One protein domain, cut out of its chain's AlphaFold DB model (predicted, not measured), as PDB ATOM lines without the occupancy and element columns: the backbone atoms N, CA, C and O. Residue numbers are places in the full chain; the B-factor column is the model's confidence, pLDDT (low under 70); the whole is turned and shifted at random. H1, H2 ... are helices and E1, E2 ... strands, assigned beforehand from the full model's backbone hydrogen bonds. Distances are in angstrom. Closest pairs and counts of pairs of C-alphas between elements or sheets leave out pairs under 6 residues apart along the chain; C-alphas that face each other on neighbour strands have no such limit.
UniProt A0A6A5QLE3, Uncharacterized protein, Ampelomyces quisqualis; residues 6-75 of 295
ATOM      1  N   GLU A   6     215.584 279.397 181.984       95.00
ATOM      2  CA  GLU A   6     215.777 279.634 183.412       95.00
ATOM      3  C   GLU A   6     217.253 279.983 183.628       95.00
ATOM      4  O   GLU A   6     218.144 279.324 183.078       95.00
ATOM      5  N   ALA A   7     217.509 281.066 184.357       94.88
ATOM      6  CA  ALA A   7     218.852 281.544 184.634       94.88
ATOM      7  C   ALA A   7     219.586 280.585 185.588       94.88
ATOM      8  O   ALA A   7     218.956 279.996 186.464       94.88
ATOM      9  N   PRO A   8     220.926 280.466 185.509       94.06
ATOM     10  CA  PRO A   8     221.689 279.597 186.413       94.06
ATOM     11  C   PRO A   8     221.571 279.961 187.903       94.06
ATOM     12  O   PRO A   8     221.868 279.134 188.760       94.06
ATOM     13  N   SER A   9     221.191 281.205 188.209       94.44
ATOM     14  CA  SER A   9     221.003 281.727 189.561       94.44
ATOM     15  C   SER A   9     219.845 282.722 189.566       94.44
ATOM     16  O   SER A   9     219.846 283.670 188.784       94.44
ATOM     17  N   HIS A  10     218.879 282.528 190.462       94.25
ATOM     18  CA  HIS A  10     217.712 283.396 190.639       94.25
ATOM     19  C   HIS A  10     217.138 283.219 192.064       94.25
ATOM     20  O   HIS A  10     217.373 282.181 192.689       94.25
ATOM     21  N   PRO A  11     216.369 284.184 192.602       93.25
ATOM     22  CA  PRO A  11     215.807 284.125 193.961       93.25
ATOM     23  C   PRO A  11     214.586 283.185 194.109       93.25
ATOM     24  O   PRO A  11     213.838 283.294 195.076       93.25
ATOM     25  N   GLY A  12     214.376 282.261 193.166       93.00
ATOM     26  CA  GLY A  12     213.136 281.489 192.999       93.00
ATOM     27  C   GLY A  12     212.247 282.038 191.876       93.00
ATOM     28  O   GLY A  12     212.250 283.235 191.606       93.00
ATOM     29  N   ILE A  13     211.545 281.150 191.167       92.75
ATOM     30  CA  ILE A  13     210.572 281.515 190.122       92.75
ATOM     31  C   ILE A  13     209.165 281.349 190.710       92.75
ATOM     32  O   ILE A  13     208.894 280.287 191.278       92.75
ATOM     33  N   PRO A  14     208.271 282.348 190.588       90.94
ATOM     34  CA  PRO A  14     206.916 282.239 191.109       90.94
ATOM     35  C   PRO A  14     206.134 281.133 190.396       90.94
ATOM     36  O   PRO A  14     206.234 280.935 189.181       90.94
ATOM     37  N   THR A  15     205.320 280.418 191.163       90.12
ATOM     38  CA  THR A  15     204.364 279.435 190.657       90.12
ATOM     39  C   THR A  15     203.217 280.121 189.911       90.12
ATOM     40  O   THR A  15     202.912 281.292 190.131       90.12
ATOM     41  N   ILE A  16     202.509 279.370 189.062       85.81
ATOM     42  CA  ILE A  16     201.336 279.900 188.344       85.81
ATOM     43  C   ILE A  16     200.257 280.398 189.312       85.81
ATOM     44  O   ILE A  16     199.672 281.443 189.070       85.81
ATOM     45  N   SER A  17     200.048 279.710 190.439       88.56
ATOM     46  CA  SER A  17     199.072 280.149 191.443       88.56
ATOM     47  C   SER A  17     199.453 281.481 192.093       88.56
ATOM     48  O   SER A  17     198.566 282.274 192.393       88.56
ATOM     49  N   GLU A  18     200.744 281.730 192.329       90.31
ATOM     50  CA  GLU A  18     201.220 283.011 192.871       90.31
ATOM     51  C   GLU A  18     201.061 284.136 191.845       90.31
ATOM     52  O   GLU A  18     200.630 285.232 192.200       90.31
ATOM     53  N   ILE A  19     201.344 283.849 190.569       86.25
ATOM     54  CA  ILE A  19     201.111 284.790 189.469       86.25
ATOM     55  C   ILE A  19     199.616 285.118 189.370       86.25
ATOM     56  O   ILE A  19     199.253 286.291 189.363       86.25
ATOM     57  N   ASP A  20     198.744 284.110 189.340       83.81
ATOM     58  CA  ASP A  20     197.296 284.298 189.222       83.81
ATOM     59  C   ASP A  20     196.719 285.096 190.404       83.81
ATOM     60  O   ASP A  20     195.842 285.940 190.207       83.81
ATOM     61  N   GLU A  21     197.223 284.880 191.623       88.75
ATOM     62  CA  GLU A  21     196.828 285.665 192.797       88.75
ATOM     63  C   GLU A  21     197.270 287.128 192.671       88.75
ATOM     64  O   GLU A  21     196.455 288.038 192.839       88.75
ATOM     65  N   ALA A  22     198.536 287.363 192.311       85.38
ATOM     66  CA  ALA A  22     199.061 288.711 192.101       85.38
ATOM     67  C   ALA A  22     198.306 289.452 190.983       85.38
ATOM     68  O   ALA A  22     198.076 290.660 191.070       85.38
ATOM     69  N   MET A  23     197.854 288.734 189.955       82.06
ATOM     70  CA  MET A  23     197.099 289.290 188.834       82.06
ATOM     71  C   MET A  23     195.666 289.722 189.179       82.06
ATOM     72  O   MET A  23     195.025 290.389 188.367       82.06
ATOM     73  N   LYS A  24     195.143 289.414 190.373       85.00
ATOM     74  CA  LYS A  24     193.830 289.926 190.816       85.00
ATOM     75  C   LYS A  24     193.857 291.416 191.146       85.00
ATOM     76  O   LYS A  24     192.842 292.095 191.003       85.00
ATOM     77  N   THR A  25     194.997 291.911 191.620       83.88
ATOM     78  CA  THR A  25     195.182 293.306 192.046       83.88
ATOM     79  C   THR A  25     196.049 294.105 191.079       83.88
ATOM     80  O   THR A  25     196.007 295.334 191.107       83.88
ATOM     81  N   ASN A  26     196.775 293.429 190.185       77.81
ATOM     82  CA  ASN A  26     197.594 294.046 189.147       77.81
ATOM     83  C   ASN A  26     196.917 293.957 187.773       77.81
ATOM     84  O   ASN A  26     196.285 292.961 187.432       77.81
ATOM     85  N   LYS A  27     197.069 294.996 186.949       65.19
ATOM     86  CA  LYS A  27     196.630 294.980 185.546       65.19
ATOM     87  C   LYS A  27     197.849 294.829 184.646       65.19
ATOM     88  O   LYS A  27     198.758 295.647 184.723       65.19
ATOM     89  N   LEU A  28     197.843 293.832 183.763       60.59
ATOM     90  CA  LEU A  28     198.810 293.773 182.668       60.59
ATOM     91  C   LEU A  28     198.375 294.733 181.560       60.59
ATOM     92  O   LEU A  28     197.206 294.745 181.161       60.59
ATOM     93  N   SER A  29     199.326 295.480 181.007       55.38
ATOM     94  CA  SER A  29     199.183 296.003 179.654       55.38
ATOM     95  C   SER A  29     199.245 294.805 178.699       55.38
ATOM     96  O   SER A  29     200.268 294.147 178.526       55.38
ATOM     97  N   GLY A  30     198.103 294.434 178.120       50.00
ATOM     98  CA  GLY A  30     198.054 293.338 177.158       50.00
ATOM     99  C   GLY A  30     198.749 293.737 175.857       50.00
ATOM    100  O   GLY A  30     198.124 294.367 175.007       50.00
ATOM    101  N   ARG A  31     200.017 293.356 175.670       53.72
ATOM    102  CA  ARG A  31     200.681 293.392 174.356       53.72
ATOM    103  C   ARG A  31     200.597 291.992 173.718       53.72
ATOM    104  O   ARG A  31     200.831 290.980 174.370       53.72
ATOM    105  N   TYR A  32     200.225 291.906 172.439       48.38
ATOM    106  CA  TYR A  32     200.147 290.636 171.701       48.38
ATOM    107  C   TYR A  32     201.410 290.440 170.847       48.38
ATOM    108  O   TYR A  32     201.642 291.223 169.927       48.38
ATOM    109  N   GLY A  33     202.192 289.377 171.071       54.97
ATOM    110  CA  GLY A  33     203.328 289.041 170.201       54.97
ATOM    111  C   GLY A  33     204.393 288.149 170.840       54.97
ATOM    112  O   GLY A  33     204.315 287.808 172.014       54.97
ATOM    113  N   ARG A  34     205.402 287.750 170.049       55.97
ATOM    114  CA  ARG A  34     206.662 287.211 170.589       55.97
ATOM    115  C   ARG A  34     207.473 288.390 171.107       55.97
ATOM    116  O   ARG A  34     207.771 289.284 170.321       55.97
ATOM    117  N   PHE A  35     207.830 288.368 172.385       70.75
ATOM    118  CA  PHE A  35     208.559 289.463 173.009       70.75
ATOM    119  C   PHE A  35     210.066 289.277 172.799       70.75
ATOM    120  O   PHE A  35     210.643 288.344 173.362       70.75
ATOM    121  N   PRO A  36     210.720 290.126 171.984       86.56
ATOM    122  CA  PRO A  36     212.178 290.121 171.848       86.56
ATOM    123  C   PRO A  36     212.889 290.551 173.140       86.56
ATOM    124  O   PRO A  36     214.084 290.317 173.276       86.56
ATOM    125  N   GLU A  37     212.156 291.135 174.089       91.62
ATOM    126  CA  GLU A  37     212.678 291.729 175.317       91.62
ATOM    127  C   GLU A  37     213.595 290.793 176.109       91.62
ATOM    128  O   GLU A  37     214.714 291.170 176.433       91.62
ATOM    129  N   ALA A  38     213.190 289.540 176.329       92.50
ATOM    130  CA  ALA A  38     214.024 288.568 177.036       92.50
ATOM    131  C   ALA A  38     215.393 288.348 176.365       92.50
ATOM    132  O   ALA A  38     216.419 288.234 177.028       92.50
ATOM    133  N   GLU A  39     215.427 288.292 175.033       93.25
ATOM    134  CA  GLU A  39     216.681 288.136 174.294       93.25
ATOM    135  C   GLU A  39     217.547 289.399 174.363       93.25
ATOM    136  O   GLU A  39     218.774 289.296 174.425       93.25
ATOM    137  N   ASN A  40     216.905 290.569 174.407       95.69
ATOM    138  CA  ASN A  40     217.567 291.855 174.578       95.69
ATOM    139  C   ASN A  40     218.185 291.979 175.982       95.69
ATOM    140  O   ASN A  40     219.354 292.346 176.081       95.69
ATOM    141  N   LEU A  41     217.476 291.578 177.042       96.06
ATOM    142  CA  LEU A  41     218.010 291.556 178.412       96.06
ATOM    143  C   LEU A  41     219.246 290.649 178.522       96.06
ATOM    144  O   LEU A  41     220.288 291.091 178.994       96.06
ATOM    145  N   LEU A  42     219.199 289.427 177.977       95.25
ATOM    146  CA  LEU A  42     220.359 288.515 177.979       95.25
ATOM    147  C   LEU A  42     221.570 289.042 177.199       95.25
ATOM    148  O   LEU A  42     222.709 288.635 177.444       95.25
ATOM    149  N   PHE A  43     221.340 289.884 176.195       96.38
ATOM    150  CA  PHE A  43     222.422 290.568 175.501       96.38
ATOM    151  C   PHE A  43     223.003 291.683 176.371       96.38
ATOM    152  O   PHE A  43     224.219 291.734 176.543       96.38
ATOM    153  N   LEU A  44     222.148 292.524 176.952       96.44
ATOM    154  CA  LEU A  44     222.539 293.667 177.778       96.44
ATOM    155  C   LEU A  44     223.229 293.253 179.082       96.44
ATOM    156  O   LEU A  44     224.153 293.939 179.507       96.44
ATOM    157  N   GLU A  45     222.905 292.090 179.650       94.75
ATOM    158  CA  GLU A  45     223.613 291.512 180.806       94.75
ATOM    159  C   GLU A  45     225.126 291.329 180.569       94.75
ATOM    160  O   GLU A  45     225.915 291.305 181.514       94.75
ATOM    161  N   LYS A  46     225.565 291.233 179.306       95.19
ATOM    162  CA  LYS A  46     226.991 291.145 178.938       95.19
ATOM    163  C   LYS A  46     227.701 292.505 178.961       95.19
ATOM    164  O   LYS A  46     228.917 292.556 178.776       95.19
ATOM    165  N   HIS A  47     226.957 293.585 179.180       95.94
ATOM    166  CA  HIS A  47     227.413 294.970 179.175       95.94
ATOM    167  C   HIS A  47     227.110 295.616 180.539       95.94
ATOM    168  O   HIS A  47     226.152 296.376 180.662       95.94
ATOM    169  N   PRO A  48     227.917 295.338 181.581       92.25
ATOM    170  CA  PRO A  48     227.598 295.682 182.974       92.25
ATOM    171  C   PRO A  48     227.513 297.189 183.265       92.25
ATOM    172  O   PRO A  48     227.057 297.578 184.336       92.25
ATOM    173  N   GLN A  49     227.958 298.044 182.342       93.75
ATOM    174  CA  GLN A  49     227.789 299.497 182.433       93.75
ATOM    175  C   GLN A  49     226.335 299.939 182.186       93.75
ATOM    176  O   GLN A  49     225.945 301.040 182.585       93.75
ATOM    177  N   ILE A  50     225.538 299.092 181.527       93.81
ATOM    178  CA  ILE A  50     224.131 299.339 181.218       93.81
ATOM    179  C   ILE A  50     223.285 298.647 182.283       93.81
ATOM    180  O   ILE A  50     223.294 297.422 182.422       93.81
ATOM    181  N   ARG A  51     222.542 299.438 183.049       91.50
ATOM    182  CA  ARG A  51     221.697 298.952 184.135       91.50
ATOM    183  C   ARG A  51     220.369 298.475 183.559       91.50
ATOM    184  O   ARG A  51     219.602 299.267 183.016       91.50
ATOM    185  N   THR A  52     220.107 297.181 183.691       94.38
ATOM    186  CA  THR A  52     218.880 296.522 183.223       94.38
ATOM    187  C   THR A  52     218.405 295.502 184.256       94.38
ATOM    188  O   THR A  52     219.233 295.007 185.027       94.38
ATOM    189  N   PRO A  53     217.104 295.162 184.294       95.06
ATOM    190  CA  PRO A  53     216.634 294.043 185.101       95.06
ATOM    191  C   PRO A  53     217.257 292.727 184.635       95.06
ATOM    192  O   PRO A  53     217.208 292.408 183.446       95.06
ATOM    193  N   LYS A  54     217.778 291.919 185.565       95.38
ATOM    194  CA  LYS A  54     218.217 290.554 185.226       95.38
ATOM    195  C   LYS A  54     217.038 289.700 184.788       95.38
ATOM    196  O   LYS A  54     215.967 289.755 185.399       95.38
ATOM    197  N   LEU A  55     217.246 288.853 183.787       95.44
ATOM    198  CA  LEU A  55     216.250 287.884 183.351       95.44
ATOM    199  C   LEU A  55     216.410 286.569 184.123       95.44
ATOM    200  O   LEU A  55     217.406 285.866 183.967       95.44
ATOM    201  N   TYR A  56     215.392 286.180 184.890       96.19
ATOM    202  CA  TYR A  56     215.404 284.936 185.663       96.19
ATOM    203  C   TYR A  56     214.755 283.763 184.939       96.19
ATOM    204  O   TYR A  56     215.300 282.664 184.976       96.19
ATOM    205  N   ALA A  57     213.618 283.960 184.270       94.00
ATOM    206  CA  ALA A  57     212.965 282.882 183.533       94.00
ATOM    207  C   ALA A  57     212.082 283.385 182.392       94.00
ATOM    208  O   ALA A  57     211.548 284.494 182.428       94.00
ATOM    209  N   VAL A  58     211.888 282.522 181.393       91.38
ATOM    210  CA  VAL A  58     210.918 282.715 180.313       91.38
ATOM    211  C   VAL A  58     210.231 281.401 179.994       91.38
ATOM    212  O   VAL A  58     210.880 280.408 179.654       91.38
ATOM    213  N   PHE A  59     208.907 281.392 180.035       87.81
ATOM    214  CA  PHE A  59     208.129 280.188 179.769       87.81
ATOM    215  C   PHE A  59     206.747 280.517 179.208       87.81
ATOM    216  O   PHE A  59     206.292 281.657 179.207       87.81
ATOM    217  N   THR A  60     206.074 279.490 178.700       82.38
ATOM    218  CA  THR A  60     204.700 279.584 178.204       82.38
ATOM    219  C   THR A  60     203.847 278.545 178.897       82.38
ATOM    220  O   THR A  60     204.295 277.405 179.043       82.38
ATOM    221  N   THR A  61     202.610 278.886 179.235       74.25
ATOM    222  CA  THR A  61     201.638 277.900 179.726       74.25
ATOM    223  C   THR A  61     200.541 277.679 178.692       74.25
ATOM    224  O   THR A  61     200.277 278.526 177.837       74.25
ATOM    225  N   GLN A  62     199.911 276.505 178.723       65.62
ATOM    226  CA  GLN A  62     198.638 276.307 178.038       65.62
ATOM    227  C   GLN A  62     197.544 276.780 178.993       65.62
ATOM    228  O   GLN A  62     197.121 276.030 179.863       65.62
ATOM    229  N   ASN A  63     197.143 278.044 178.879       58.19
ATOM    230  CA  ASN A  63     195.953 278.551 179.552       58.19
ATOM    231  C   ASN A  63     194.798 278.526 178.536       58.19
ATOM    232  O   ASN A  63     194.945 279.039 177.429       58.19
ATOM    233  N   GLU A  64     193.672 277.897 178.873       52.00
ATOM    234  CA  GLU A  64     192.503 277.808 177.982       52.00
ATOM    235  C   GLU A  64     191.820 279.173 177.768       52.00
ATOM    236  O   GLU A  64     191.146 279.379 176.761       52.00
ATOM    237  N   HIS A  65     192.026 280.128 178.683       51.12
ATOM    238  CA  HIS A  65     191.396 281.453 178.665       51.12
ATOM    239  C   HIS A  65     192.250 282.539 178.003       51.12
ATOM    240  O   HIS A  65     191.723 283.550 177.539       51.12
ATOM    241  N   LEU A  66     193.566 282.339 177.936       53.06
ATOM    242  CA  LEU A  66     194.521 283.256 177.321       53.06
ATOM    243  C   LEU A  66     195.325 282.440 176.316       53.06
ATOM    244  O   LEU A  66     196.041 281.534 176.721       53.06
ATOM    245  N   ASN A  67     195.210 282.715 175.016       55.78
ATOM    246  CA  ASN A  67     195.975 282.019 173.974       55.78
ATOM    247  C   ASN A  67     197.485 282.000 174.310       55.78
ATOM    248  O   ASN A  67     198.184 282.962 174.009       55.78
ATOM    249  N   ARG A  68     197.969 280.907 174.924       60.97
ATOM    250  CA  ARG A  68     199.366 280.648 175.326       60.97
ATOM    251  C   ARG A  68     200.097 281.887 175.878       60.97
ATOM    252  O   ARG A  68     200.929 282.447 175.159       60.97
ATOM    253  N   PRO A  69     199.824 282.319 177.123       67.12
ATOM    254  CA  PRO A  69     200.537 283.442 177.718       67.12
ATOM    255  C   PRO A  69     202.049 283.184 177.729       67.12
ATOM    256  O   PRO A  69     202.515 282.075 178.011       67.12
ATOM    257  N   TYR A  70     202.797 284.228 177.381       77.31
ATOM    258  CA  TYR A  70     204.250 284.290 177.449       77.31
ATOM    259  C   TYR A  70     204.618 285.008 178.744       77.31
ATOM    260  O   TYR A  70     204.254 286.169 178.918       77.31
ATOM    261  N   TYR A  71     205.307 284.318 179.647       85.62
ATOM    262  CA  TYR A  71     205.750 284.876 180.918       85.62
ATOM    263  C   TYR A  71     207.237 285.181 180.852       85.62
ATOM    264  O   TYR A  71     208.028 284.355 180.390       85.62
ATOM    265  N   MET A  72     207.597 286.354 181.359       90.06
ATOM    266  CA  MET A  72     208.968 286.779 181.584       90.06
ATOM    267  C   MET A  72     209.095 287.148 183.061       90.06
ATOM    268  O   MET A  72     208.312 287.949 183.563       90.06
ATOM    269  N   VAL A  73     210.042 286.524 183.756       92.12
ATOM    270  CA  VAL A  73     210.322 286.773 185.172       92.12
ATOM    271  C   VAL A  73     211.671 287.461 185.256       92.12
ATOM    272  O   VAL A  73     212.672 286.902 184.803       92.12
ATOM    273  N   THR A  74     211.696 288.661 185.826       94.62
ATOM    274  CA  THR A  74     212.891 289.499 185.934       94.62
ATOM    275  C   THR A  74     213.178 289.882 187.380       94.62
ATOM    276  O   THR A  74     212.367 289.658 188.281       94.62
ATOM    277  N   GLU A  75     214.343 290.480 187.598       94.81
ATOM    278  CA  GLU A  75     214.663 291.214 188.817       94.81
ATOM    279  C   GLU A  75     213.592 292.264 189.115       94.81
ATOM    280  O   GLU A  75     213.183 293.023 188.235       94.81
TER     281      GLU A  75
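What this domain is: This is residues 6 to 75 of the 295 residues of an uncharacterized protein of Ampelomyces quisqualis (UniProt A0A6A5QLE3). Little of this domain is regular structure: it is mostly loops, with H2 packed on a two-stranded hairpin of E1 and E2, and H1 set apart. Residues 20 to 31 and 46 to 51 stick out. The printed part has 70 residues, 26 of them in H1, H2, E1 and E2, in that order; the class is mixed and the sheet antiparallel. It is only just loose, close to compact, with radius of gyration of the C-alphas 13.4 A and spans of 40 by 26 by 21 A.

How they stand to each other: Find H1, residues 16 to 22, apart from H2, residues 37 to 44. Strands E1, residues 55 to 60, and E2, residues 70 to 74, form an antiparallel hairpin at 166 degrees; look for N 56 and O 73, 2.8 A apart. H1 is apart from both strands. The closest C-alphas of H2 and E1, Leu 41 and Leu 55, are 6.4 A apart. In H1 and H2 every O i to N i+4 pair is within hydrogen-bond range.

Where its parts are: Find C-alpha 16 at (201.336, 279.900, 188.344), where H1 begins its 9.8 A. H2 covers 10.3 A, E1 15.1 A and E2 13.2 A, ending at C-alpha 74, (212.891, 289.499, 185.934).

The domain as a whole: The printed part has no cut. H1 to H2 is a long link. Residues 27 to 34 and 62 to 69 have pLDDT under 70.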